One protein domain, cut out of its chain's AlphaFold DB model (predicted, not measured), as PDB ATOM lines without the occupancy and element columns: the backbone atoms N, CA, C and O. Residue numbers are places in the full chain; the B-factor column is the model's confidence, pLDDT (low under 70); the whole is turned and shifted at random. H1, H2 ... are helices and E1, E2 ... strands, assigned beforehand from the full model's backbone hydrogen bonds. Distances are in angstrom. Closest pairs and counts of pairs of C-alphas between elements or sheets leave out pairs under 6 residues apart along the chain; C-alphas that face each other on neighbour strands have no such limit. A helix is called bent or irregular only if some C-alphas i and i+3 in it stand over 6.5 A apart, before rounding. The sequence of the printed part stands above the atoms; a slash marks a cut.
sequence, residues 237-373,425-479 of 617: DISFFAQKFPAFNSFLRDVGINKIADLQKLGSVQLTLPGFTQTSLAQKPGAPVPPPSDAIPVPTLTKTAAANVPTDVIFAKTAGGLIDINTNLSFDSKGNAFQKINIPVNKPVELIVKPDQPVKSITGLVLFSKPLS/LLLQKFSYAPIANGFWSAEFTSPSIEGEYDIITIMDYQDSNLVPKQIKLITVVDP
ATOM      1  N   ASP A 237     116.139 148.282  70.505       74.94
ATOM      2  CA  ASP A 237     115.009 147.585  71.110       74.94
ATOM      3  C   ASP A 237     115.231 146.071  71.133       74.94
ATOM      4  O   ASP A 237     115.009 145.417  72.147       74.94
ATOM      5  N   ILE A 238     115.735 145.490  70.044       74.75
ATOM      6  CA  ILE A 238     116.014 144.047  69.979       74.75
ATOM      7  C   ILE A 238     117.107 143.677  70.981       74.75
ATOM      8  O   ILE A 238     116.971 142.688  71.701       74.75
ATOM      9  N   SER A 239     118.173 144.478  71.060       74.75
ATOM     10  CA  SER A 239     119.238 144.256  72.042       74.75
ATOM     11  C   SER A 239     118.735 144.440  73.480       74.75
ATOM     12  O   SER A 239     119.054 143.616  74.341       74.75
ATOM     13  N   PHE A 240     117.882 145.436  73.730       81.06
ATOM     14  CA  PHE A 240     117.197 145.635  75.005       81.06
ATOM     15  C   PHE A 240     116.374 144.403  75.405       81.06
ATOM     16  O   PHE A 240     116.609 143.823  76.468       81.06
ATOM     17  N   PHE A 241     115.460 143.938  74.547       76.88
ATOM     18  CA  PHE A 241     114.619 142.777  74.848       76.88
ATOM     19  C   PHE A 241     115.451 141.495  74.991       76.88
ATOM     20  O   PHE A 241     115.171 140.690  75.877       76.88
ATOM     21  N   ALA A 242     116.507 141.305  74.193       76.56
ATOM     22  CA  ALA A 242     117.391 140.141  74.310       76.56
ATOM     23  C   ALA A 242     118.102 140.104  75.673       76.56
ATOM     24  O   ALA A 242     118.177 139.056  76.314       76.56
ATOM     25  N   GLN A 243     118.574 141.250  76.165       77.81
ATOM     26  CA  GLN A 243     119.203 141.332  77.484       77.81
ATOM     27  C   GLN A 243     118.210 141.091  78.629       77.81
ATOM     28  O   GLN A 243     118.578 140.505  79.646       77.81
ATOM     29  N   LYS A 244     116.960 141.544  78.482       77.06
ATOM     30  CA  LYS A 244     115.933 141.445  79.532       77.06
ATOM     31  C   LYS A 244     115.208 140.100  79.563       77.06
ATOM     32  O   LYS A 244     114.751 139.693  80.626       77.06
ATOM     33  N   PHE A 245     115.137 139.395  78.435       75.06
ATOM     34  CA  PHE A 245     114.437 138.119  78.309       75.06
ATOM     35  C   PHE A 245     115.392 137.035  77.780       75.06
ATOM     36  O   PHE A 245     115.541 136.880  76.566       75.06
ATOM     37  N   PRO A 246     116.017 136.226  78.662       72.06
ATOM     38  CA  PRO A 246     117.014 135.228  78.262       72.06
ATOM     39  C   PRO A 246     116.518 134.229  77.210       72.06
ATOM     40  O   PRO A 246     117.268 133.865  76.312       72.06
ATOM     41  N   ALA A 247     115.242 133.832  77.284       68.25
ATOM     42  CA  ALA A 247     114.618 132.954  76.294       68.25
ATOM     43  C   ALA A 247     114.602 133.576  74.886       68.25
ATOM     44  O   ALA A 247     114.824 132.876  73.902       68.25
ATOM     45  N   PHE A 248     114.404 134.892  74.789       73.69
ATOM     46  CA  PHE A 248     114.442 135.607  73.519       73.69
ATOM     47  C   PHE A 248     115.874 135.719  72.974       73.69
ATOM     48  O   PHE A 248     116.092 135.490  71.789       73.69
ATOM     49  N   ASN A 249     116.873 135.970  73.825       72.69
ATOM     50  CA  ASN A 249     118.281 135.937  73.404       72.69
ATOM     51  C   ASN A 249     118.706 134.552  72.888       72.69
ATOM     52  O   ASN A 249     119.418 134.473  71.890       72.69
ATOM     53  N   SER A 250     118.256 133.467  73.528       72.25
ATOM     54  CA  SER A 250     118.482 132.110  73.013       72.25
ATOM     55  C   SER A 250     117.805 131.905  71.658       72.25
ATOM     56  O   SER A 250     118.453 131.459  70.721       72.25
ATOM     57  N   PHE A 251     116.547 132.334  71.514       73.31
ATOM     58  CA  PHE A 251     115.825 132.259  70.245       73.31
ATOM     59  C   PHE A 251     116.544 132.999  69.103       73.31
ATOM     60  O   PHE A 251     116.694 132.452  68.013       73.31
ATOM     61  N   LEU A 252     117.034 134.223  69.339       72.38
ATOM     62  CA  LEU A 252     117.774 134.982  68.323       72.38
ATOM     63  C   LEU A 252     119.040 134.249  67.857       72.38
ATOM     64  O   LEU A 252     119.386 134.317  66.677       72.38
ATOM     65  N   ARG A 253     119.707 133.529  68.768       73.12
ATOM     66  CA  ARG A 253     120.879 132.700  68.452       73.12
ATOM     67  C   ARG A 253     120.490 131.466  67.650       73.12
ATOM     68  O   ARG A 253     121.140 131.192  66.645       73.12
ATOM     69  N   ASP A 254     119.419 130.781  68.041       73.06
ATOM     70  CA  ASP A 254     118.929 129.571  67.369       73.06
ATOM     71  C   ASP A 254     118.457 129.862  65.935       73.06
ATOM     72  O   ASP A 254     118.702 129.077  65.020       73.06
ATOM     73  N   VAL A 255     117.839 131.027  65.709       71.38
ATOM     74  CA  VAL A 255     117.413 131.492  64.373       71.38
ATOM     75  C   VAL A 255     118.563 132.148  63.586       71.38
ATOM     76  O   VAL A 255     118.431 132.448  62.396       71.38
ATOM     77  N   GLY A 256     119.729 132.335  64.215       68.12
ATOM     78  CA  GLY A 256     120.937 132.852  63.573       68.12
ATOM     79  C   GLY A 256     120.827 134.322  63.165       68.12
ATOM     80  O   GLY A 256     121.246 134.691  62.065       68.12
ATOM     81  N   ILE A 257     120.226 135.153  64.017       71.38
ATOM     82  CA  ILE A 257     120.081 136.594  63.790       71.38
ATOM     83  C   ILE A 257     121.282 137.312  64.390       71.38
ATOM     84  O   ILE A 257     121.292 137.639  65.572       71.38
ATOM     85  N   ASN A 258     122.294 137.560  63.556       68.12
ATOM     86  CA  ASN A 258     123.603 138.039  64.016       68.12
ATOM     87  C   ASN A 258     123.947 139.457  63.519       68.12
ATOM     88  O   ASN A 258     124.979 140.000  63.900       68.12
ATOM     89  N   LYS A 259     123.135 140.046  62.629       69.44
ATOM     90  CA  LYS A 259     123.356 141.368  62.009       69.44
ATOM     91  C   LYS A 259     122.034 142.008  61.577       69.44
ATOM     92  O   LYS A 259     121.050 141.310  61.353       69.44
ATOM     93  N   ILE A 260     122.037 143.323  61.345       63.97
ATOM     94  CA  ILE A 260     120.868 144.104  60.872       63.97
ATOM     95  C   ILE A 260     120.235 143.506  59.602       63.97
ATOM     96  O   ILE A 260     119.020 143.504  59.444       63.97
ATOM     97  N   ALA A 261     121.043 142.944  58.698       66.25
ATOM     98  CA  ALA A 261     120.536 142.324  57.471       66.25
ATOM     99  C   ALA A 261     119.661 141.078  57.724       66.25
ATOM    100  O   ALA A 261     118.860 140.711  56.869       66.25
ATOM    101  N   ASP A 262     119.786 140.441  58.892       70.00
ATOM    102  CA  ASP A 262     118.984 139.276  59.275       70.00
ATOM    103  C   ASP A 262     117.622 139.663  59.879       70.00
ATOM    104  O   ASP A 262     116.800 138.781  60.121       70.00
ATOM    105  N   LEU A 263     117.332 140.959  60.079       65.88
ATOM    106  CA  LEU A 263     116.071 141.439  60.671       65.88
ATOM    107  C   LEU A 263     114.832 141.048  59.865       65.88
ATOM    108  O   LEU A 263     113.760 140.865  60.437       65.88
ATOM    109  N   GLN A 264     114.969 140.845  58.553       65.19
ATOM    110  CA  GLN A 264     113.868 140.346  57.725       65.19
ATOM    111  C   GLN A 264     113.375 138.960  58.180       65.19
ATOM    112  O   GLN A 264     112.204 138.644  57.987       65.19
ATOM    113  N   LYS A 265     114.223 138.166  58.852       68.31
ATOM    114  CA  LYS A 265     113.844 136.872  59.439       68.31
ATOM    115  C   LYS A 265     112.915 137.017  60.651       68.31
ATOM    116  O   LYS A 265     112.212 136.066  60.971       68.31
ATOM    117  N   LEU A 266     112.878 138.184  61.309       64.06
ATOM    118  CA  LEU A 266     111.978 138.459  62.441       64.06
ATOM    119  C   LEU A 266     110.567 138.864  62.013       64.06
ATOM    120  O   LEU A 266     109.648 138.747  62.816       64.06
ATOM    121  N   GLY A 267     110.370 139.302  60.765       55.56
ATOM    122  CA  GLY A 267     109.097 139.877  60.311       55.56
ATOM    123  C   GLY A 267     107.891 138.927  60.367       55.56
ATOM    124  O   GLY A 267     106.755 139.384  60.279       55.56
ATOM    125  N   SER A 268     108.112 137.617  60.519       52.56
ATOM    126  CA  SER A 268     107.052 136.599  60.634       52.56
ATOM    127  C   SER A 268     107.040 135.863  61.978       52.56
ATOM    128  O   SER A 268     106.226 134.961  62.166       52.56
ATOM    129  N   VAL A 269     107.927 136.219  62.910       59.31
ATOM    130  CA  VAL A 269     108.037 135.537  64.201       59.31
ATOM    131  C   VAL A 269     107.169 136.260  65.229       59.31
ATOM    132  O   VAL A 269     107.390 137.432  65.520       59.31
ATOM    133  N   GLN A 270     106.208 135.547  65.820       59.28
ATOM    134  CA  GLN A 270     105.497 136.006  67.014       59.28
ATOM    135  C   GLN A 270     106.159 135.401  68.250       59.28
ATOM    136  O   GLN A 270     106.227 134.181  68.389       59.28
ATOM    137  N   LEU A 271     106.676 136.261  69.125       67.94
ATOM    138  CA  LEU A 271     107.341 135.858  70.359       67.94
ATOM    139  C   LEU A 271     106.474 136.236  71.547       67.94
ATOM    140  O   LEU A 271     106.305 137.417  71.837       67.94
ATOM    141  N   THR A 272     105.951 135.247  72.258       70.94
ATOM    142  CA  THR A 272     105.159 135.491  73.466       70.94
ATOM    143  C   THR A 272     106.084 135.828  74.633       70.94
ATOM    144  O   THR A 272     106.899 135.003  75.054       70.94
ATOM    145  N   LEU A 273     105.967 137.042  75.171       72.88
ATOM    146  CA  LEU A 273     106.655 137.436  76.397       72.88
ATOM    147  C   LEU A 273     105.992 136.783  77.617       72.88
ATOM    148  O   LEU A 273     104.770 136.610  77.634       72.88
ATOM    149  N   PRO A 274     106.769 136.434  78.659       69.62
ATOM    150  CA  PRO A 274     106.197 135.984  79.919       69.62
ATOM    151  C   PRO A 274     105.308 137.079  80.526       69.62
ATOM    152  O   PRO A 274     105.669 138.256  80.528       69.62
ATOM    153  N   GLY A 275     104.160 136.676  81.075       75.56
ATOM    154  CA  GLY A 275     103.253 137.574  81.788       75.56
ATOM    155  C   GLY A 275     103.895 138.226  83.018       75.56
ATOM    156  O   GLY A 275     104.996 137.862  83.457       75.56
ATOM    157  N   PHE A 276     103.200 139.206  83.595       77.75
ATOM    158  CA  PHE A 276     103.679 139.960  84.755       77.75
ATOM    159  C   PHE A 276     104.025 139.060  85.944       77.75
ATOM    160  O   PHE A 276     105.089 139.192  86.552       77.75
ATOM    161  N   THR A 277     103.142 138.115  86.262       73.19
ATOM    162  CA  THR A 277     103.288 137.204  87.394       73.19
ATOM    163  C   THR A 277     104.529 136.341  87.203       73.19
ATOM    164  O   THR A 277     105.389 136.308  88.082       73.19
ATOM    165  N   GLN A 278     104.712 135.745  86.022       69.69
ATOM    166  CA  GLN A 278     105.905 134.947  85.731       69.69
ATOM    167  C   GLN A 278     107.195 135.783  85.774       69.69
ATOM    168  O   GLN A 278     108.205 135.334  86.312       69.69
ATOM    169  N   THR A 279     107.161 136.998  85.227       71.62
ATOM    170  CA  THR A 279     108.327 137.889  85.188       71.62
ATOM    171  C   THR A 279     108.720 138.354  86.591       71.62
ATOM    172  O   THR A 279     109.899 138.362  86.939       71.62
ATOM    173  N   SER A 280     107.739 138.679  87.433       68.25
ATOM    174  CA  SER A 280     107.976 139.067  88.827       68.25
ATOM    175  C   SER A 280     108.487 137.905  89.685       68.25
ATOM    176  O   SER A 280     109.344 138.095  90.548       68.25
ATOM    177  N   LEU A 281     108.014 136.687  89.409       67.44
ATOM    178  CA  LEU A 281     108.381 135.480  90.141       67.44
ATOM    179  C   LEU A 281     109.674 134.823  89.673       67.44
ATOM    180  O   LEU A 281     110.062 133.847  90.308       67.44
ATOM    181  N   ALA A 282     110.302 135.327  88.601       58.19
ATOM    182  CA  ALA A 282     111.441 134.744  87.887       58.19
ATOM    183  C   ALA A 282     112.250 133.719  88.710       58.19
ATOM    184  O   ALA A 282     113.234 134.039  89.380       58.19
ATOM    185  N   GLN A 283     111.811 132.459  88.636       52.97
ATOM    186  CA  GLN A 283     112.586 131.280  89.004       52.97
ATOM    187  C   GLN A 283     113.364 130.813  87.766       52.97
ATOM    188  O   GLN A 283     113.028 131.173  86.636       52.97
ATOM    189  N   LYS A 284     114.437 130.041  87.985       43.31
ATOM    190  CA  LYS A 284     115.361 129.538  86.950       43.31
ATOM    191  C   LYS A 284     114.639 129.018  85.684       43.31
ATOM    192  O   LYS A 284     113.542 128.470  85.797       43.31
ATOM    193  N   PRO A 285     115.276 129.105  84.495       38.84
ATOM    194  CA  PRO A 285     114.737 128.534  83.259       38.84
ATOM    195  C   PRO A 285     114.315 127.069  83.461       38.84
ATOM    196  O   PRO A 285     115.119 126.264  83.928       38.84
ATOM    197  N   GLY A 286     113.060 126.739  83.140       44.62
ATOM    198  CA  GLY A 286     112.493 125.390  83.296       44.62
ATOM    199  C   GLY A 286     111.699 125.130  84.586       44.62
ATOM    200  O   GLY A 286     111.242 124.008  84.783       44.62
ATOM    201  N   ALA A 287     111.510 126.124  85.461       41.97
ATOM    202  CA  ALA A 287     110.634 125.980  86.627       41.97
ATOM    203  C   ALA A 287     109.141 125.890  86.220       41.97
ATOM    204  O   ALA A 287     108.730 126.597  85.292       41.97
ATOM    205  N   PRO A 288     108.321 125.059  86.899       41.12
ATOM    206  CA  PRO A 288     106.880 124.991  86.663       41.12
ATOM    207  C   PRO A 288     106.234 126.371  86.819       41.12
ATOM    208  O   PRO A 288     106.521 127.082  87.784       41.12
ATOM    209  N   VAL A 289     105.363 126.748  85.880       46.31
ATOM    210  CA  VAL A 289     104.541 127.958  86.012       46.31
ATOM    211  C   VAL A 289     103.628 127.753  87.225       46.31
ATOM    212  O   VAL A 289     102.932 126.734  87.277       46.31
ATOM    213  N   PRO A 290     103.654 128.652  88.224       44.44
ATOM    214  CA  PRO A 290     102.782 128.518  89.376       44.44
ATOM    215  C   PRO A 290     101.319 128.591  88.909       44.44
ATOM    216  O   PRO A 290     101.011 129.355  87.989       44.44
ATOM    217  N   PRO A 291     100.425 127.749  89.457       43.12
ATOM    218  CA  PRO A 291      99.042 127.676  89.014       43.12
ATOM    219  C   PRO A 291      98.347 129.048  89.081       43.12
ATOM    220  O   PRO A 291      98.742 129.903  89.869       43.12
ATOM    221  N   PRO A 292      97.252 129.257  88.330       45.41
ATOM    222  CA  PRO A 292      96.500 130.522  88.301       45.41
ATOM    223  C   PRO A 292      96.022 131.027  89.675       45.41
ATOM    224  O   PRO A 292      95.682 132.195  89.829       45.41
ATOM    225  N   SER A 293      96.015 130.154  90.688       45.88
ATOM    226  CA  SER A 293      95.785 130.497  92.095       45.88
ATOM    227  C   SER A 293      96.877 131.364  92.731       45.88
ATOM    228  O   SER A 293      96.657 131.875  93.826       45.88
ATOM    229  N   ASP A 294      98.019 131.527  92.064       51.19
ATOM    230  CA  ASP A 294      99.218 132.201  92.568       51.19
ATOM    231  C   ASP A 294      99.459 133.539  91.850       51.19
ATOM    232  O   ASP A 294     100.558 134.099  91.902       51.19
ATOM    233  N   ALA A 295      98.441 134.060  91.154       54.72
ATOM    234  CA  ALA A 295      98.480 135.402  90.603       54.72
ATOM    235  C   ALA A 295      98.851 136.386  91.715       54.72
ATOM    236  O   ALA A 295      98.212 136.416  92.763       54.72
ATOM    237  N   ILE A 296      99.905 137.171  91.495       60.88
ATOM    238  CA  ILE A 296     100.347 138.178  92.457       60.88
ATOM    239  C   ILE A 296      99.660 139.487  92.083       60.88
ATOM    240  O   ILE A 296      99.996 140.062  91.037       60.88
ATOM    241  N   PRO A 297      98.704 139.984  92.893       59.91
ATOM    242  CA  PRO A 297      98.247 141.353  92.757       59.91
ATOM    243  C   PRO A 297      99.463 142.269  92.861       59.91
ATOM    244  O   PRO A 297     100.274 142.142  93.773       59.91
ATOM    245  N   VAL A 298      99.599 143.213  91.937       59.91
ATOM    246  CA  VAL A 298     100.745 144.135  91.896       59.91
ATOM    247  C   VAL A 298     101.048 144.810  93.255       59.91
ATOM    248  O   VAL A 298     102.224 144.952  93.598       59.91
ATOM    249  N   PRO A 299     100.046 145.147  94.099       58.62
ATOM    250  CA  PRO A 299     100.295 145.711  95.427       58.62
ATOM    251  C   PRO A 299     101.039 144.795  96.414       58.62
ATOM    252  O   PRO A 299     101.616 145.302  97.373       58.62
ATOM    253  N   THR A 300     101.045 143.471  96.221       62.75
ATOM    254  CA  THR A 300     101.649 142.502  97.160       62.75
ATOM    255  C   THR A 300     103.068 142.069  96.769       62.75
ATOM    256  O   THR A 300     103.639 141.162  97.378       62.75
ATOM    257  N   LEU A 301     103.678 142.730  95.779       68.06
ATOM    258  CA  LEU A 301     105.031 142.423  95.311       68.06
ATOM    259  C   LEU A 301     106.107 142.724  96.358       68.06
ATOM    260  O   LEU A 301     106.210 143.828  96.899       68.06
ATOM    261  N   THR A 302     107.006 141.761  96.556       69.19
ATOM    262  CA  THR A 302     108.241 141.982  97.313       69.19
ATOM    263  C   THR A 302     109.222 142.848  96.511       69.19
ATOM    264  O   THR A 302     109.239 142.816  95.278       69.19
ATOM    265  N   LYS A 303     110.096 143.597  97.198       71.81
ATOM    266  CA  LYS A 303     111.131 144.430  96.547       71.81
ATOM    267  C   LYS A 303     112.040 143.624  95.607       71.81
ATOM    268  O   LYS A 303     112.450 144.133  94.569       71.81
ATOM    269  N   THR A 304     112.324 142.368  95.951       68.50
ATOM    270  CA  THR A 304     113.139 141.455  95.136       68.50
ATOM    271  C   THR A 304     112.417 141.042  93.852       68.50
ATOM    272  O   THR A 304     113.008 141.107  92.781       68.50
ATOM    273  N   ALA A 305     111.127 140.694  93.931       69.44
ATOM    274  CA  ALA A 305     110.313 140.374  92.754       69.44
ATOM    275  C   ALA A 305     110.160 141.588  91.818       69.44
ATOM    276  O   ALA A 305     110.267 141.470  90.600       69.44
ATOM    277  N   ALA A 306     110.000 142.784  92.391       75.19
ATOM    278  CA  ALA A 306     109.921 144.038  91.644       75.19
ATOM    279  C   ALA A 306     111.209 144.389  90.874       75.19
ATOM    280  O   ALA A 306     111.149 145.119  89.882       75.19
ATOM    281  N   ALA A 307     112.376 143.906  91.316       77.88
ATOM    282  CA  ALA A 307     113.652 144.135  90.637       77.88
ATOM    283  C   ALA A 307     113.808 143.294  89.357       77.88
ATOM    284  O   ALA A 307     114.494 143.729  88.436       77.88
ATOM    285  N   ASN A 308     113.143 142.136  89.281       75.38
ATOM    286  CA  ASN A 308     113.197 141.238  88.124       75.38
ATOM    287  C   ASN A 308     112.332 141.714  86.948       75.38
ATOM    288  O   ASN A 308     112.550 141.295  85.814       75.38
ATOM    289  N   VAL A 309     111.357 142.591  87.204       80.94
ATOM    290  CA  VAL A 309     110.490 143.127  86.153       80.94
ATOM    291  C   VAL A 309     111.225 144.230  85.380       80.94
ATOM    292  O   VAL A 309     111.700 145.191  86.003       80.94
ATOM    293  N   PRO A 310     111.339 144.114  84.042       83.25
ATOM    294  CA  PRO A 310     112.014 145.104  83.217       83.25
ATOM    295  C   PRO A 310     111.271 146.440  83.238       83.25
ATOM    296  O   PRO A 310     110.049 146.500  83.388       83.25
ATOM    297  N   THR A 311     112.036 147.515  83.081       85.50
ATOM    298  CA  THR A 311     111.483 148.840  82.799       85.50
ATOM    299  C   THR A 311     110.957 148.872  81.368       85.50
ATOM    300  O   THR A 311     111.318 148.013  80.572       85.50
ATOM    301  N   ASP A 312     110.103 149.834  81.028       79.62
ATOM    302  CA  ASP A 312     109.695 150.103  79.635       79.62
ATOM    303  C   ASP A 312     108.995 148.947  78.895       79.62
ATOM    304  O   ASP A 312     108.934 148.912  77.666       79.62
ATOM    305  N   VAL A 313     108.430 148.005  79.645       86.19
ATOM    306  CA  VAL A 313     107.552 146.951  79.133       86.19
ATOM    307  C   VAL A 313     106.168 147.171  79.728       86.19
ATOM    308  O   VAL A 313     106.042 147.481  80.916       86.19
ATOM    309  N   ILE A 314     105.134 147.046  78.894       89.06
ATOM    310  CA  ILE A 314     103.746 147.212  79.315       89.06
ATOM    311  C   ILE A 314     103.187 145.816  79.543       89.06
ATOM    312  O   ILE A 314     102.981 145.034  78.618       89.06
ATOM    313  N   PHE A 315     102.919 145.508  80.800       88.50
ATOM    314  CA  PHE A 315     102.225 144.285  81.151       88.50
ATOM    315  C   PHE A 315     100.732 144.558  81.200       88.50
ATOM    316  O   PHE A 315     100.307 145.579  81.734       88.50
ATOM    317  N   ALA A 316      99.938 143.644  80.663       88.12
ATOM    318  CA  ALA A 316      98.492 143.715  80.748       88.12
ATOM    319  C   ALA A 316      97.984 142.612  81.686       88.12
ATOM    320  O   ALA A 316      98.492 141.489  81.683       88.12
ATOM    321  N   LYS A 317      96.987 142.933  82.507       84.81
ATOM    322  CA  LYS A 317      96.270 141.996  83.373       84.81
ATOM    323  C   LYS A 317      94.768 142.236  83.263       84.81
ATOM    324  O   LYS A 317      94.317 143.299  82.851       84.81
ATOM    325  N   THR A 318      93.973 141.247  83.633       80.44
ATOM    326  CA  THR A 318      92.511 141.357  83.726       80.44
ATOM    327  C   THR A 318      92.012 140.628  84.974       80.44
ATOM    328  O   THR A 318      92.817 140.130  85.768       80.44
ATOM    329  N   ALA A 319      90.692 140.599  85.179       73.12
ATOM    330  CA  ALA A 319      90.051 139.972  86.335       73.12
ATOM    331  C   ALA A 319      90.600 140.493  87.681       73.12
ATOM    332  O   ALA A 319      90.941 139.711  88.564       73.12
ATOM    333  N   GLY A 320      90.750 141.818  87.819       70.31
ATOM    334  CA  GLY A 320      91.292 142.438  89.039       70.31
ATOM    335  C   GLY A 320      92.771 142.119  89.291       70.31
ATOM    336  O   GLY A 320      93.195 142.004  90.438       70.31
ATOM    337  N   GLY A 321      93.543 141.904  88.223       73.44
ATOM    338  CA  GLY A 321      94.965 141.577  88.307       73.44
ATOM    339  C   GLY A 321      95.256 140.088  88.525       73.44
ATOM    340  O   GLY A 321      96.405 139.737  88.793       73.44
ATOM    341  N   LEU A 322      94.253 139.211  88.421       71.12
ATOM    342  CA  LEU A 322      94.391 137.769  88.661       71.12
ATOM    343  C   LEU A 322      94.752 136.963  87.409       71.12
ATOM    344  O   LEU A 322      95.194 135.824  87.518       71.12
ATOM    345  N   ILE A 323      94.571 137.535  86.220       72.19
ATOM    346  CA  ILE A 323      94.912 136.879  84.954       72.19
ATOM    347  C   ILE A 323      95.910 137.761  84.213       72.19
ATOM    348  O   ILE A 323      95.611 138.916  83.917       72.19
ATOM    349  N   ASP A 324      97.086 137.212  83.910       76.38
ATOM    350  CA  ASP A 324      98.056 137.857  83.025       76.38
ATOM    351  C   ASP A 324      97.544 137.793  81.578       76.38
ATOM    352  O   ASP A 324      97.176 136.727  81.082       76.38
ATOM    353  N   ILE A 325      97.546 138.934  80.887       77.75
ATOM    354  CA  ILE A 325      97.336 139.002  79.441       77.75
ATOM    355  C   ILE A 325      98.703 138.839  78.790       77.75
ATOM    356  O   ILE A 325      99.638 139.589  79.074       77.75
ATOM    357  N   ASN A 326      98.825 137.840  77.923       71.94
ATOM    358  CA  ASN A 326     100.084 137.575  77.248       71.94
ATOM    359  C   ASN A 326     100.367 138.637  76.191       71.94
ATOM    360  O   ASN A 326      99.487 139.017  75.416       71.94
ATOM    361  N   THR A 327     101.621 139.072  76.148       78.62
ATOM    362  CA  THR A 327     102.082 140.110  75.236       78.62
ATOM    363  C   THR A 327     102.960 139.484  74.167       78.62
ATOM    364  O   THR A 327     104.044 138.982  74.456       78.62
ATOM    365  N   ASN A 328     102.517 139.539  72.919       78.62
ATOM    366  CA  ASN A 328     103.339 139.190  71.773       78.62
ATOM    367  C   ASN A 328     104.287 140.348  71.466       78.62
ATOM    368  O   ASN A 328     103.857 141.478  71.245       78.62
ATOM    369  N   LEU A 329     105.583 140.073  71.444       77.56
ATOM    370  CA  LEU A 329     106.588 141.006  70.970       77.56
ATOM    371  C   LEU A 329     106.747 140.841  69.462       77.56
ATOM    372  O   LEU A 329     106.853 139.729  68.940       77.56
ATOM    373  N   SER A 330     106.748 141.959  68.754       76.19
ATOM    374  CA  SER A 330     106.972 142.012  67.315       76.19
ATOM    375  C   SER A 330     107.862 143.201  66.981       76.19
ATOM    376  O   SER A 330     107.980 144.141  67.766       76.19
ATOM    377  N   PHE A 331     108.506 143.141  65.818       74.12
ATOM    378  CA  PHE A 331     109.446 144.158  65.366       74.12
ATOM    379  C   PHE A 331     109.062 144.633  63.972       74.12
ATOM    380  O   PHE A 331     108.657 143.833  63.126       74.12
ATOM    381  N   ASP A 332     109.175 145.936  63.730       69.81
ATOM    382  CA  ASP A 332     108.994 146.483  62.389       69.81
ATOM    383  C   ASP A 332     110.237 146.242  61.508       69.81
ATOM    384  O   ASP A 332     111.268 145.729  61.950       69.81
ATOM    385  N   SER A 333     110.164 146.632  60.233       68.62
ATOM    386  CA  SER A 333     111.282 146.498  59.287       68.62
ATOM    387  C   SER A 333     112.515 147.340  59.644       68.62
ATOM    388  O   SER A 333     113.572 147.148  59.042       68.62
ATOM    389  N   LYS A 334     112.397 148.259  60.608       71.25
ATOM    390  CA  LYS A 334     113.482 149.091  61.142       71.25
ATOM    391  C   LYS A 334     114.038 148.533  62.461       71.25
ATOM    392  O   LYS A 334     115.039 149.044  62.954       71.25
ATOM    393  N   GLY A 335     113.431 147.472  62.998       66.75
ATOM    394  CA  GLY A 335     113.808 146.835  64.254       66.75
ATOM    395  C   GLY A 335     113.266 147.524  65.506       66.75
ATOM    396  O   GLY A 335     113.740 147.206  66.596       66.75
ATOM    397  N   ASN A 336     112.292 148.432  65.373       75.00
ATOM    398  CA  ASN A 336     111.586 148.988  66.526       75.00
ATOM    399  C   ASN A 336     110.630 147.935  67.078       75.00
ATOM    400  O   ASN A 336     109.893 147.296  66.317       75.00
ATOM    401  N   ALA A 337     110.628 147.768  68.394       77.62
ATOM    402  CA  ALA A 337     109.747 146.826  69.056       77.62
ATOM    403  C   ALA A 337     108.364 147.432  69.287       77.62
ATOM    404  O   ALA A 337     108.219 148.582  69.699       77.62
ATOM    405  N   PHE A 338     107.334 146.617  69.115       79.19
ATOM    406  CA  PHE A 338     106.009 146.916  69.629       79.19
ATOM    407  C   PHE A 338     105.414 145.678  70.282       79.19
ATOM    408  O   PHE A 338     105.630 144.535  69.872       79.19
ATOM    409  N   GLN A 339     104.670 145.937  71.344       85.00
ATOM    410  CA  GLN A 339     103.949 144.920  72.088       85.00
ATOM    411  C   GLN A 339     102.581 144.733  71.443       85.00
ATOM    412  O   GLN A 339     102.005 145.703  70.961       85.00
ATOM    413  N   LYS A 340     102.058 143.513  71.411       85.31
ATOM    414  CA  LYS A 340     100.752 143.192  70.843       85.31
ATOM    415  C   LYS A 340      99.975 142.293  71.797       85.31
ATOM    416  O   LYS A 340     100.471 141.239  72.176       85.31
ATOM    417  N   ILE A 341      98.769 142.699  72.173       82.81
ATOM    418  CA  ILE A 341      97.855 141.919  73.018       82.81
ATOM    419  C   ILE A 341      96.537 141.680  72.287       82.81
ATOM    420  O   ILE A 341      96.119 142.513  71.481       82.81
ATOM    421  N   ASN A 342      95.868 140.572  72.603       78.75
ATOM    422  CA  ASN A 342      94.528 140.262  72.109       78.75
ATOM    423  C   ASN A 342      93.544 140.288  73.275       78.75
ATOM    424  O   ASN A 342      93.781 139.638  74.293       78.75
ATOM    425  N   ILE A 343      92.450 141.034  73.133       79.31
ATOM    426  CA  ILE A 343      91.428 141.189  74.172       79.31
ATOM    427  C   ILE A 343      90.028 141.194  73.540       79.31
ATOM    428  O   ILE A 343      89.874 141.691  72.430       79.31
ATOM    429  N   PRO A 344      88.989 140.652  74.192       76.31
ATOM    430  CA  PRO A 344      87.625 140.748  73.675       76.31
ATOM    431  C   PRO A 344      87.024 142.134  73.926       76.31
ATOM    432  O   PRO A 344      87.483 142.849  74.815       76.31
ATOM    433  N   VAL A 345      85.981 142.494  73.167       76.75
ATOM    434  CA  VAL A 345      85.279 143.788  73.293       76.75
ATOM    435  C   VAL A 345      84.748 144.046  74.711       76.75
ATOM    436  O   VAL A 345      84.341 143.130  75.430       76.75
ATOM    437  N   ASN A 346      84.686 145.326  75.092       76.88
ATOM    438  CA  ASN A 346      84.146 145.814  76.367       76.88
ATOM    439  C   ASN A 346      84.689 145.140  77.647       76.88
ATOM    440  O   ASN A 346      83.981 145.092  78.654       76.88
ATOM    441  N   LYS A 347      85.913 144.597  77.651       80.69
ATOM    442  CA  LYS A 347      86.526 144.058  78.869       80.69
ATOM    443  C   LYS A 347      87.462 145.059  79.544       80.69
ATOM    444  O   LYS A 347      88.214 145.751  78.853       80.69
ATOM    445  N   PRO A 348      87.446 145.120  80.887       85.00
ATOM    446  CA  PRO A 348      88.436 145.867  81.642       85.00
ATOM    447  C   PRO A 348      89.801 145.178  81.574       85.00
ATOM    448  O   PRO A 348      89.930 143.956  81.738       85.00
ATOM    449  N   VAL A 349      90.823 145.991  81.345       87.69
ATOM    450  CA  VAL A 349      92.224 145.596  81.269       87.69
ATOM    451  C   VAL A 349      93.047 146.571  82.096       87.69
ATOM    452  O   VAL A 349      93.003 147.784  81.897       87.69
ATOM    453  N   GLU A 350      93.827 146.026  83.017       90.00
ATOM    454  CA  GLU A 350      94.814 146.756  83.798       90.00
ATOM    455  C   GLU A 350      96.156 146.733  83.060       90.00
ATOM    456  O   GLU A 350      96.709 145.672  82.778       90.00
ATOM    457  N   LEU A 351      96.694 147.907  82.745       92.25
ATOM    458  CA  LEU A 351      98.032 148.084  82.195       92.25
ATOM    459  C   LEU A 351      98.992 148.477  83.310       92.25
ATOM    460  O   LEU A 351      98.724 149.414  84.056       92.25
ATOM    461  N   ILE A 352     100.133 147.803  83.385       91.06
ATOM    462  CA  ILE A 352     101.161 148.000  84.404       91.06
ATOM    463  C   ILE A 352     102.478 148.303  83.709       91.06
ATOM    464  O   ILE A 352     102.897 147.587  82.798       91.06
ATOM    465  N   VAL A 353     103.156 149.351  84.168       92.50
ATOM    466  CA  VAL A 353     104.443 149.769  83.618       92.50
ATOM    467  C   VAL A 353     105.399 150.199  84.723       92.50
ATOM    468  O   VAL A 353     104.989 150.723  85.760       92.50
ATOM    469  N   LYS A 354     106.693 149.971  84.499       91.88
ATOM    470  CA  LYS A 354     107.776 150.456  85.355       91.88
ATOM    471  C   LYS A 354     108.653 151.425  84.557       91.88
ATOM    472  O   LYS A 354     109.322 150.977  83.625       91.88
ATOM    473  N   PRO A 355     108.652 152.724  84.886       91.12
ATOM    474  CA  PRO A 355     109.543 153.689  84.251       91.12
ATOM    475  C   PRO A 355     111.020 153.371  84.510       91.12
ATOM    476  O   PRO A 355     111.375 152.844  85.567       91.12
ATOM    477  N   ASP A 356     111.884 153.711  83.557       89.38
ATOM    478  CA  ASP A 356     113.345 153.628  83.683       89.38
ATOM    479  C   ASP A 356     113.960 154.749  84.531       89.38
ATOM    480  O   ASP A 356     115.026 154.566  85.118       89.38
ATOM    481  N   GLN A 357     113.275 155.887  84.629       89.94
ATOM    482  CA  GLN A 357     113.658 157.048  85.433       89.94
ATOM    483  C   GLN A 357     112.449 157.606  86.204       89.94
ATOM    484  O   GLN A 357     111.306 157.291  85.865       89.94
ATOM    485  N   PRO A 358     112.655 158.450  87.233       91.19
ATOM    486  CA  PRO A 358     111.562 159.134  87.917       91.19
ATOM    487  C   PRO A 358     110.708 159.968  86.951       91.19
ATOM    488  O   PRO A 358     111.211 160.828  86.225       91.19
ATOM    489  N   VAL A 359     109.399 159.721  86.964       93.06
ATOM    490  CA  VAL A 359     108.413 160.392  86.107       93.06
ATOM    491  C   VAL A 359     107.495 161.291  86.923       93.06
ATOM    492  O   VAL A 359     107.117 160.966  88.048       93.06
ATOM    493  N   LYS A 360     107.113 162.418  86.326       92.00
ATOM    494  CA  LYS A 360     106.081 163.328  86.822       92.00
ATOM    495  C   LYS A 360     104.680 162.762  86.577       92.00
ATOM    496  O   LYS A 360     103.819 162.867  87.447       92.00
ATOM    497  N   SER A 361     104.452 162.195  85.396       92.06
ATOM    498  CA  SER A 361     103.161 161.639  84.984       92.06
ATOM    499  C   SER A 361     103.329 160.577  83.908       92.06
ATOM    500  O   SER A 361     104.274 160.618  83.122       92.06
ATOM    501  N   ILE A 362     102.372 159.651  83.849       94.31
ATOM    502  CA  ILE A 362     102.238 158.706  82.743       94.31
ATOM    503  C   ILE A 362     100.808 158.792  82.207       94.31
ATOM    504  O   ILE A 362      99.840 158.659  82.961       94.31
ATOM    505  N   THR A 363     100.686 159.015  80.902       89.69
ATOM    506  CA  THR A 363      99.408 159.161  80.192       89.69
ATOM    507  C   THR A 363      99.258 158.054  79.155       89.69
ATOM    508  O   THR A 363     100.186 157.800  78.394       89.69
ATOM    509  N   GLY A 364      98.091 157.419  79.094       89.56
ATOM    510  CA  GLY A 364      97.718 156.482  78.037       89.56
ATOM    511  C   GLY A 364      96.749 157.109  77.036       89.56
ATOM    512  O   GLY A 364      95.807 157.807  77.425       89.56
ATOM    513  N   LEU A 365      96.972 156.855  75.748       84.75
ATOM    514  CA  LEU A 365      96.106 157.262  74.640       84.75
ATOM    515  C   LEU A 365      95.707 156.029  73.831       84.75
ATOM    516  O   LEU A 365      96.586 155.304  73.380       84.75
ATOM    517  N   VAL A 366      94.411 155.806  73.623       85.56
ATOM    518  CA  VAL A 366      93.889 154.738  72.755       85.56
ATOM    519  C   VAL A 366      93.518 155.343  71.411       85.56
ATOM    520  O   VAL A 366      92.627 156.191  71.348       85.56
ATOM    521  N   LEU A 367      94.174 154.906  70.343       80.56
ATOM    522  CA  LEU A 367      93.944 155.373  68.982       80.56
ATOM    523  C   LEU A 367      93.424 154.230  68.108       80.56
ATOM    524  O   LEU A 367      93.882 153.095  68.215       80.56
ATOM    525  N   PHE A 368      92.464 154.520  67.235       76.25
ATOM    526  CA  PHE A 368      92.023 153.564  66.222       76.25
ATOM    527  C   PHE A 368      93.091 153.409  65.135       76.25
ATOM    528  O   PHE A 368      93.507 154.411  64.545       76.25
ATOM    529  N   SER A 369      93.495 152.167  64.845       75.25
ATOM    530  CA  SER A 369      94.517 151.879  63.832       75.25
ATOM    531  C   SER A 369      93.892 151.408  62.520       75.25
ATOM    532  O   SER A 369      94.060 152.065  61.494       75.25
ATOM    533  N   LYS A 370      93.185 150.268  62.523       68.25
ATOM    534  CA  LYS A 370      92.525 149.703  61.327       68.25
ATOM    535  C   LYS A 370      91.526 148.589  61.686       68.25
ATOM    536  O   LYS A 370      91.693 147.940  62.720       68.25
ATOM    537  N   PRO A 371      90.524 148.303  60.833       56.84
ATOM    538  CA  PRO A 371      89.671 147.124  61.000       56.84
ATOM    539  C   PRO A 371      90.468 145.820  60.813       56.84
ATOM    540  O   PRO A 371      91.461 145.790  60.082       56.84
ATOM    541  N   LEU A 372      90.024 144.724  61.442       48.72
ATOM    542  CA  LEU A 372      90.580 143.386  61.204       48.72
ATOM    543  C   LEU A 372      90.393 143.007  59.724       48.72
ATOM    544  O   LEU A 372      89.269 142.997  59.224       48.72
ATOM    545  N   SER A 373      91.482 142.701  59.010       44.44
ATOM    546  CA  SER A 373      91.404 142.255  57.615       44.44
ATOM    547  C   SER A 373      90.523 141.007  57.510       44.44
ATOM    548  O   SER A 373      90.834 139.962  58.084       44.44
ATOM    549  N   LEU A 425      92.412 158.401  64.970       70.56
ATOM    550  CA  LEU A 425      91.268 158.783  65.788       70.56
ATOM    551  C   LEU A 425      91.562 158.437  67.250       70.56
ATOM    552  O   LEU A 425      91.617 157.261  67.605       70.56
ATOM    553  N   LEU A 426      91.736 159.455  68.096       79.19
ATOM    554  CA  LEU A 426      91.829 159.286  69.546       79.19
ATOM    555  C   LEU A 426      90.455 158.903  70.105       79.19
ATOM    556  O   LEU A 426      89.502 159.670  70.000       79.19
ATOM    557  N   LEU A 427      90.372 157.734  70.730       78.50
ATOM    558  CA  LEU A 427      89.143 157.198  71.313       78.50
ATOM    559  C   LEU A 427      89.061 157.451  72.810       78.50
ATOM    560  O   LEU A 427      87.999 157.769  73.336       78.50
ATOM    561  N   GLN A 428      90.188 157.296  73.504       80.00
ATOM    562  CA  GLN A 428      90.238 157.405  74.954       80.00
ATOM    563  C   GLN A 428      91.583 157.964  75.408       80.00
ATOM    564  O   GLN A 428      92.632 157.640  74.855       80.00
ATOM    565  N   LYS A 429      91.543 158.780  76.461       87.88
ATOM    566  CA  LYS A 429      92.712 159.241  77.211       87.88
ATOM    567  C   LYS A 429      92.537 158.847  78.674       87.88
ATOM    568  O   LYS A 429      91.475 159.090  79.241       87.88
ATOM    569  N   PHE A 430      93.569 158.269  79.276       89.38
ATOM    570  CA  PHE A 430      93.576 157.865  80.683       89.38
ATOM    571  C   PHE A 430      94.930 158.164  81.335       89.38
ATOM    572  O   PHE A 430      95.936 158.356  80.651       89.38
ATOM    573  N   SER A 431      94.952 158.220  82.663       92.94
ATOM    574  CA  SER A 431      96.159 158.497  83.446       92.94
ATOM    575  C   SER A 431      96.509 157.285  84.292       92.94
ATOM    576  O   SER A 431      95.616 156.652  84.852       92.94
ATOM    577  N   TYR A 432      97.799 156.982  84.410       94.50
ATOM    578  CA  TYR A 432      98.250 155.950  85.334       94.50
ATOM    579  C   TYR A 432      98.357 156.519  86.749       94.50
ATOM    580  O   TYR A 432      98.721 157.681  86.942       94.50
ATOM    581  N   ALA A 433      98.086 155.675  87.736       92.81
ATOM    582  CA  ALA A 433      98.310 155.939  89.146       92.81
ATOM    583  C   ALA A 433      99.602 155.249  89.619       92.81
ATOM    584  O   ALA A 433      99.883 154.120  89.200       92.81
ATOM    585  N   PRO A 434     100.399 155.891  90.493       91.00
ATOM    586  CA  PRO A 434     101.572 155.258  91.075       91.00
ATOM    587  C   PRO A 434     101.151 154.145  92.038       91.00
ATOM    588  O   PRO A 434     100.216 154.296  92.825       91.00
ATOM    589  N   ILE A 435     101.889 153.043  92.011       86.00
ATOM    590  CA  ILE A 435     101.704 151.883  92.883       86.00
ATOM    591  C   ILE A 435     103.043 151.493  93.535       86.00
ATOM    592  O   ILE A 435     104.085 152.118  93.315       86.00
ATOM    593  N   ALA A 436     103.022 150.487  94.411       82.94
ATOM    594  CA  ALA A 436     104.193 150.087  95.188       82.94
ATOM    595  C   ALA A 436     105.403 149.720  94.304       82.94
ATOM    596  O   ALA A 436     105.262 149.249  93.180       82.94
ATOM    597  N   ASN A 437     106.612 149.892  94.849       83.50
ATOM    598  CA  ASN A 437     107.882 149.506  94.216       83.50
ATOM    599  C   ASN A 437     108.186 150.184  92.859       83.50
ATOM    600  O   ASN A 437     108.917 149.622  92.042       83.50
ATOM    601  N   GLY A 438     107.672 151.399  92.636       86.06
ATOM    602  CA  GLY A 438     107.991 152.222  91.461       86.06
ATOM    603  C   GLY A 438     107.214 151.855  90.196       86.06
ATOM    604  O   GLY A 438     107.543 152.346  89.118       86.06
ATOM    605  N   PHE A 439     106.199 151.001  90.315       89.44
ATOM    606  CA  PHE A 439     105.283 150.717  89.219       89.44
ATOM    607  C   PHE A 439     104.191 151.784  89.123       89.44
ATOM    608  O   PHE A 439     103.917 152.522  90.070       89.44
ATOM    609  N   TRP A 440     103.542 151.821  87.970       92.38
ATOM    610  CA  TRP A 440     102.359 152.619  87.697       92.38
ATOM    611  C   TRP A 440     101.320 151.727  87.023       92.38
ATOM    612  O   TRP A 440     101.688 150.906  86.178       92.38
ATOM    613  N   SER A 441     100.043 151.879  87.375       92.44
ATOM    614  CA  SER A 441      98.954 151.130  86.745       92.44
ATOM    615  C   SER A 441      97.810 152.021  86.280       92.44
ATOM    616  O   SER A 441      97.561 153.091  86.833       92.44
ATOM    617  N   ALA A 442      97.133 151.589  85.224       92.56
ATOM    618  CA  ALA A 442      95.919 152.210  84.720       92.56
ATOM    619  C   ALA A 442      94.934 151.133  84.286       92.56
ATOM    620  O   ALA A 442      95.333 150.145  83.676       92.56
ATOM    621  N   GLU A 443      93.652 151.356  84.537       89.75
ATOM    622  CA  GLU A 443      92.590 150.521  83.991       89.75
ATOM    623  C   GLU A 443      92.002 151.195  82.750       89.75
ATOM    624  O   GLU A 443      91.696 152.390  82.759       89.75
ATOM    625  N   PHE A 444      91.850 150.431  81.670       88.00
ATOM    626  CA  PHE A 444      91.093 150.852  80.498       88.00
ATOM    627  C   PHE A 444      90.108 149.761  80.087       88.00
ATOM    628  O   PHE A 444      90.296 148.580  80.377       88.00
ATOM    629  N   THR A 445      89.044 150.154  79.394       86.25
ATOM    630  CA  THR A 445      88.072 149.216  78.834       86.25
ATOM    631  C   THR A 445      88.322 149.097  77.342       86.25
ATOM    632  O   THR A 445      88.391 150.103  76.639       86.25
ATOM    633  N   SER A 446      88.471 147.870  76.847       85.44
ATOM    634  CA  SER A 446      88.647 147.624  75.417       85.44
ATOM    635  C   SER A 446      87.474 148.205  74.607       85.44
ATOM    636  O   SER A 446      86.325 148.008  75.022       85.44
ATOM    637  N   PRO A 447      87.721 148.834  73.447       80.12
ATOM    638  CA  PRO A 447      86.673 149.367  72.577       80.12
ATOM    639  C   PRO A 447      85.557 148.365  72.232       80.12
ATOM    640  O   PRO A 447      85.765 147.152  72.199       80.12
ATOM    641  N   SER A 448      84.366 148.885  71.928       73.44
ATOM    642  CA  SER A 448      83.189 148.087  71.545       73.44
ATOM    643  C   SER A 448      83.204 147.623  70.084       73.44
ATOM    644  O   SER A 448      82.425 146.748  69.701       73.44
ATOM    645  N   ILE A 449      84.077 148.215  69.267       73.88
ATOM    646  CA  ILE A 449      84.244 147.906  67.848       73.88
ATOM    647  C   ILE A 449      85.426 146.945  67.692       73.88
ATOM    648  O   ILE A 449      86.491 147.139  68.274       73.88
ATOM    649  N   GLU A 450      85.248 145.907  66.886       74.81
ATOM    650  CA  GLU A 450      86.308 144.953  66.553       74.81
ATOM    651  C   GLU A 450      87.362 145.629  65.659       74.81
ATOM    652  O   GLU A 450      87.022 146.349  64.714       74.81
ATOM    653  N   GLY A 451      88.647 145.416  65.939       72.44
ATOM    654  CA  GLY A 451      89.717 146.098  65.207       72.44
ATOM    655  C   GLY A 451      91.067 146.075  65.910       72.44
ATOM    656  O   GLY A 451      91.194 145.590  67.031       72.44
ATOM    657  N   GLU A 452      92.084 146.614  65.243       81.88
ATOM    658  CA  GLU A 452      93.373 146.913  65.864       81.88
ATOM    659  C   GLU A 452      93.402 148.366  66.347       81.88
ATOM    660  O   GLU A 452      93.012 149.294  65.628       81.88
ATOM    661  N   TYR A 453      93.909 148.544  67.563       86.12
ATOM    662  CA  TYR A 453      94.040 149.815  68.257       86.12
ATOM    663  C   TYR A 453      95.472 149.999  68.740       86.12
ATOM    664  O   TYR A 453      96.121 149.042  69.157       86.12
ATOM    665  N   ASP A 454      95.953 151.233  68.727       88.19
ATOM    666  CA  ASP A 454      97.240 151.604  69.295       88.19
ATOM    667  C   ASP A 454      97.015 152.210  70.681       88.19
ATOM    668  O   ASP A 454      96.314 153.207  70.828       88.19
ATOM    669  N   ILE A 455      97.633 151.635  71.705       90.31
ATOM    670  CA  ILE A 455      97.767 152.245  73.023       90.31
ATOM    671  C   ILE A 455      99.155 152.875  73.100       90.31
ATOM    672  O   ILE A 455     100.172 152.179  73.059       90.31
ATOM    673  N   ILE A 456      99.196 154.201  73.193       87.81
ATOM    674  CA  ILE A 456     100.426 154.974  73.352       87.81
ATOM    675  C   ILE A 456     100.547 155.396  74.810       87.81
ATOM    676  O   ILE A 456      99.752 156.198  75.303       87.81
ATOM    677  N   THR A 457     101.555 154.861  75.494       89.94
ATOM    678  CA  THR A 457     101.910 155.237  76.864       89.94
ATOM    679  C   THR A 457     103.023 156.277  76.817       89.94
ATOM    680  O   THR A 457     104.131 155.979  76.373       89.94
ATOM    681  N   ILE A 458     102.727 157.492  77.273       89.00
ATOM    682  CA  ILE A 458     103.642 158.636  77.318       89.00
ATOM    683  C   ILE A 458     104.110 158.830  78.760       89.00
ATOM    684  O   ILE A 458     103.281 158.986  79.655       89.00
ATOM    685  N   MET A 459     105.422 158.831  78.978       90.94
ATOM    686  CA  MET A 459     106.064 159.066  80.270       90.94
ATOM    687  C   MET A 459     106.739 160.431  80.275       90.94
ATOM    688  O   MET A 459     107.727 160.638  79.570       90.94
ATOM    689  N   ASP A 460     106.231 161.343  81.096       89.06
ATOM    690  CA  ASP A 460     106.847 162.649  81.308       89.06
ATOM    691  C   ASP A 460     107.837 162.548  82.465       89.06
ATOM    692  O   ASP A 460     107.440 162.321  83.611       89.06
ATOM    693  N   TYR A 461     109.126 162.712  82.181       90.69
ATOM    694  CA  TYR A 461     110.161 162.637  83.206       90.69
ATOM    695  C   TYR A 461     110.108 163.815  84.178       90.69
ATOM    696  O   TYR A 461     109.657 164.914  83.853       90.69
ATOM    697  N   GLN A 462     110.567 163.573  85.407       90.38
ATOM    698  CA  GLN A 462     110.715 164.636  86.397       90.38
ATOM    699  C   GLN A 462     111.886 165.575  86.057       90.38
ATOM    700  O   GLN A 462     111.835 166.757  86.394       90.38
ATOM    701  N   ASP A 463     112.922 165.060  85.389       90.38
ATOM    702  CA  ASP A 463     114.013 165.870  84.846       90.38
ATOM    703  C   ASP A 463     113.576 166.537  83.536       90.38
ATOM    704  O   ASP A 463     113.361 165.869  82.526       90.38
ATOM    705  N   SER A 464     113.487 167.868  83.551       84.94
ATOM    706  CA  SER A 464     113.102 168.685  82.396       84.94
ATOM    707  C   SER A 464     114.076 168.604  81.213       84.94
ATOM    708  O   SER A 464     113.736 169.076  80.130       84.94
ATOM    709  N   ASN A 465     115.280 168.050  81.398       89.06
ATOM    710  CA  ASN A 465     116.247 167.844  80.315       89.06
ATOM    711  C   ASN A 465     115.997 166.547  79.532       89.06
ATOM    712  O   ASN A 465     116.572 166.361  78.459       89.06
ATOM    713  N   LEU A 466     115.165 165.646  80.060       82.62
ATOM    714  CA  LEU A 466     114.817 164.393  79.404       82.62
ATOM    715  C   LEU A 466     113.543 164.570  78.573       82.62
ATOM    716  O   LEU A 466     112.537 165.108  79.034       82.62
ATOM    717  N   VAL A 467     113.580 164.088  77.332       83.19
ATOM    718  CA  VAL A 467     112.416 164.097  76.435       83.19
ATOM    719  C   VAL A 467     111.409 163.037  76.901       83.19
ATOM    720  O   VAL A 467     111.840 161.933  77.241       83.19
ATOM    721  N   PRO A 468     110.090 163.320  76.891       81.75
ATOM    722  CA  PRO A 468     109.081 162.323  77.221       81.75
ATOM    723  C   PRO A 468     109.221 161.056  76.378       81.75
ATOM    724  O   PRO A 468     109.344 161.114  75.150       81.75
ATOM    725  N   LYS A 469     109.179 159.901  77.040       84.75
ATOM    726  CA  LYS A 469     109.310 158.597  76.385       84.75
ATOM    727  C   LYS A 469     107.946 158.066  75.979       84.75
ATOM    728  O   LYS A 469     106.975 158.221  76.714       84.75
ATOM    729  N   GLN A 470     107.875 157.421  74.818       84.81
ATOM    730  CA  GLN A 470     106.645 156.817  74.307       84.81
ATOM    731  C   GLN A 470     106.836 155.323  74.086       84.81
ATOM    732  O   GLN A 470     107.834 154.902  73.504       84.81
ATOM    733  N   ILE A 471     105.862 154.533  74.529       83.94
ATOM    734  CA  ILE A 471     105.821 153.086  74.319       83.94
ATOM    735  C   ILE A 471     104.509 152.746  73.624       83.94
ATOM    736  O   ILE A 471     103.443 153.194  74.047       83.94
ATOM    737  N   LYS A 472     104.596 151.950  72.558       86.31
ATOM    738  CA  LYS A 472     103.446 151.514  71.767       86.31
ATOM    739  C   LYS A 472     103.052 150.076  72.112       86.31
ATOM    740  O   LYS A 472     103.863 149.153  72.007       86.31
ATOM    741  N   LEU A 473     101.779 149.897  72.450       88.62
ATOM    742  CA  LEU A 473     101.111 148.613  72.623       88.62
ATOM    743  C   LEU A 473      99.971 148.509  71.604       88.62
ATOM    744  O   LEU A 473      99.018 149.271  71.651       88.62
ATOM    745  N   ILE A 474     100.056 147.562  70.681       85.38
ATOM    746  CA  ILE A 474      98.977 147.214  69.762       85.38
ATOM    747  C   ILE A 474      97.986 146.324  70.503       85.38
ATOM    748  O   ILE A 474      98.342 145.319  71.112       85.38
ATOM    749  N   THR A 475      96.719 146.677  70.440       83.88
ATOM    750  CA  THR A 475      95.623 145.921  71.021       83.88
ATOM    751  C   THR A 475      94.711 145.452  69.904       83.88
ATOM    752  O   THR A 475      94.100 146.257  69.209       83.88
ATOM    753  N   VAL A 476      94.627 144.139  69.723       77.75
ATOM    754  CA  VAL A 476      93.633 143.519  68.851       77.75
ATOM    755  C   VAL A 476      92.394 143.265  69.676       77.75
ATOM    756  O   VAL A 476      92.435 142.505  70.642       77.75
ATOM    757  N   VAL A 477      91.301 143.912  69.297       76.31
ATOM    758  CA  VAL A 477      89.998 143.648  69.884       76.31
ATOM    759  C   VAL A 477      89.307 142.582  69.042       76.31
ATOM    760  O   VAL A 477      88.780 142.882  67.967       76.31
ATOM    761  N   ASP A 478      89.365 141.339  69.520       66.38
ATOM    762  CA  ASP A 478      88.780 140.172  68.853       66.38
ATOM    763  C   ASP A 478      87.262 140.066  69.147       66.38
ATOM    764  O   ASP A 478      86.798 140.469  70.224       66.38
ATOM    765  N   PRO A 479      86.453 139.528  68.210       63.41
ATOM    766  CA  PRO A 479      85.032 139.269  68.440       63.41
ATOM    767  C   PRO A 479      84.816 138.240  69.558       63.41
ATOM    768  O   PRO A 479      85.496 137.218  69.626       63.41
TER     769      PRO A 479
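What this domain is: This is residues 237 to 373 and 425 to 479 of the 617 residues of an uncharacterized protein of Candidatus Staskawiczbacteria bacterium RIFCSPLOWO2_01_FULL_38_12b (UniProt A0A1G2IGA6). A seven-strand sheet and a smaller four-strand sheet, both strongly twisted, make a sandwich, partly face to face, with their strands crossed at 37 degrees. H1, H2 and H3 gather near the end of the large sheet that holds E1, E4 and E5, while H4 stands up from the small sheet and packs on H5. The printed part has 192 residues, with named elements in the order H1 H2 H3 E1 H4 H5, then E2 to E11; the class is mixed, helices and strands. The large sheet, E1 E4 E5 E11 E10 E7 E8, is mixed; the small one, E3 E2 E6 E9, is antiparallel. The whole is compact and rounded, with a radius of gyration of the C-alphas of 16.7 A and spans of 42 by 41 by 41 A.

How they stand to each other: The large sheet holds E1, residues 271 to 273, E4, 327 to 331, E5, 337 to 344, E11, 469 to 478, E10, 451 to 461, E7, 359 to 370, and E8, 425 to 431. E5 and E11 are parallel, with N 474 and O 339 within hydrogen-bond range at 2.7 A. E10 and E11 form an antiparallel hairpin, with N 455 and O 473 at 2.7 A. The other sheet of the sandwich, two sheets face to face, holds E3, residues 323 to 325, E2, 314 to 318, E6, 348 to 353, and E9, 440 to 445; the facing parts are 9.0 A apart centre to centre. E2 and E6 are antiparallel, with N 317 and O 350 at 2.8 A. E3 runs on into E4 at 13 degrees. H1, residues 237 to 244, is on the large sheet, its closest C-alphas to E5 being Asp 237 and Ala 337, 5.7 A. H2, residues 246 to 254, touches H1 only at the corner, closest C-alphas Ala 242 and Asn 249, 4.4 A, and only grazes that sheet. H3, residues 260 to 266, is only just not on it, with 4 pairs of C-alphas within 10 A. H4, residues 276 to 281, is over E2 at a height of 9.9 A over the small sheet, closest C-alphas Phe 276 and Phe 315, 5.8 A. H4 touches H5, residues 303 to 308, closest C-alphas Ser 280 and Ala 305, 4.8 A. Every O i to N i+4 pair is within hydrogen-bond range in H1, H2 and H4, against 1 of 2 in H5 and 0 of 3 in H3, which has 3 of 4 O i to N i+3 pairs within range.

Where its parts are: H1 begins at C-alpha 237 (115.009, 147.585, 71.110), and E11 ends at C-alpha 478 (88.780, 140.172, 68.853). E10 is 31.9 A long, E7 31.3 A and E11 28.6 A. H3 is only just irregular, with C-alphas 261 and 264 7.0 A apart.

The domain as a whole: The C-alphas farthest apart, Pro 291 and Asn 465, are 44.6 A apart. Residues 374 to 424 are not printed, and C-alphas 373 and 425 are 18.4 A apart across this cut. The link from H4 to H5 is long, with 21 residues. Mean pLDDT of the printed part is 75.8, with 51 residues under 70, among them 280 to 302.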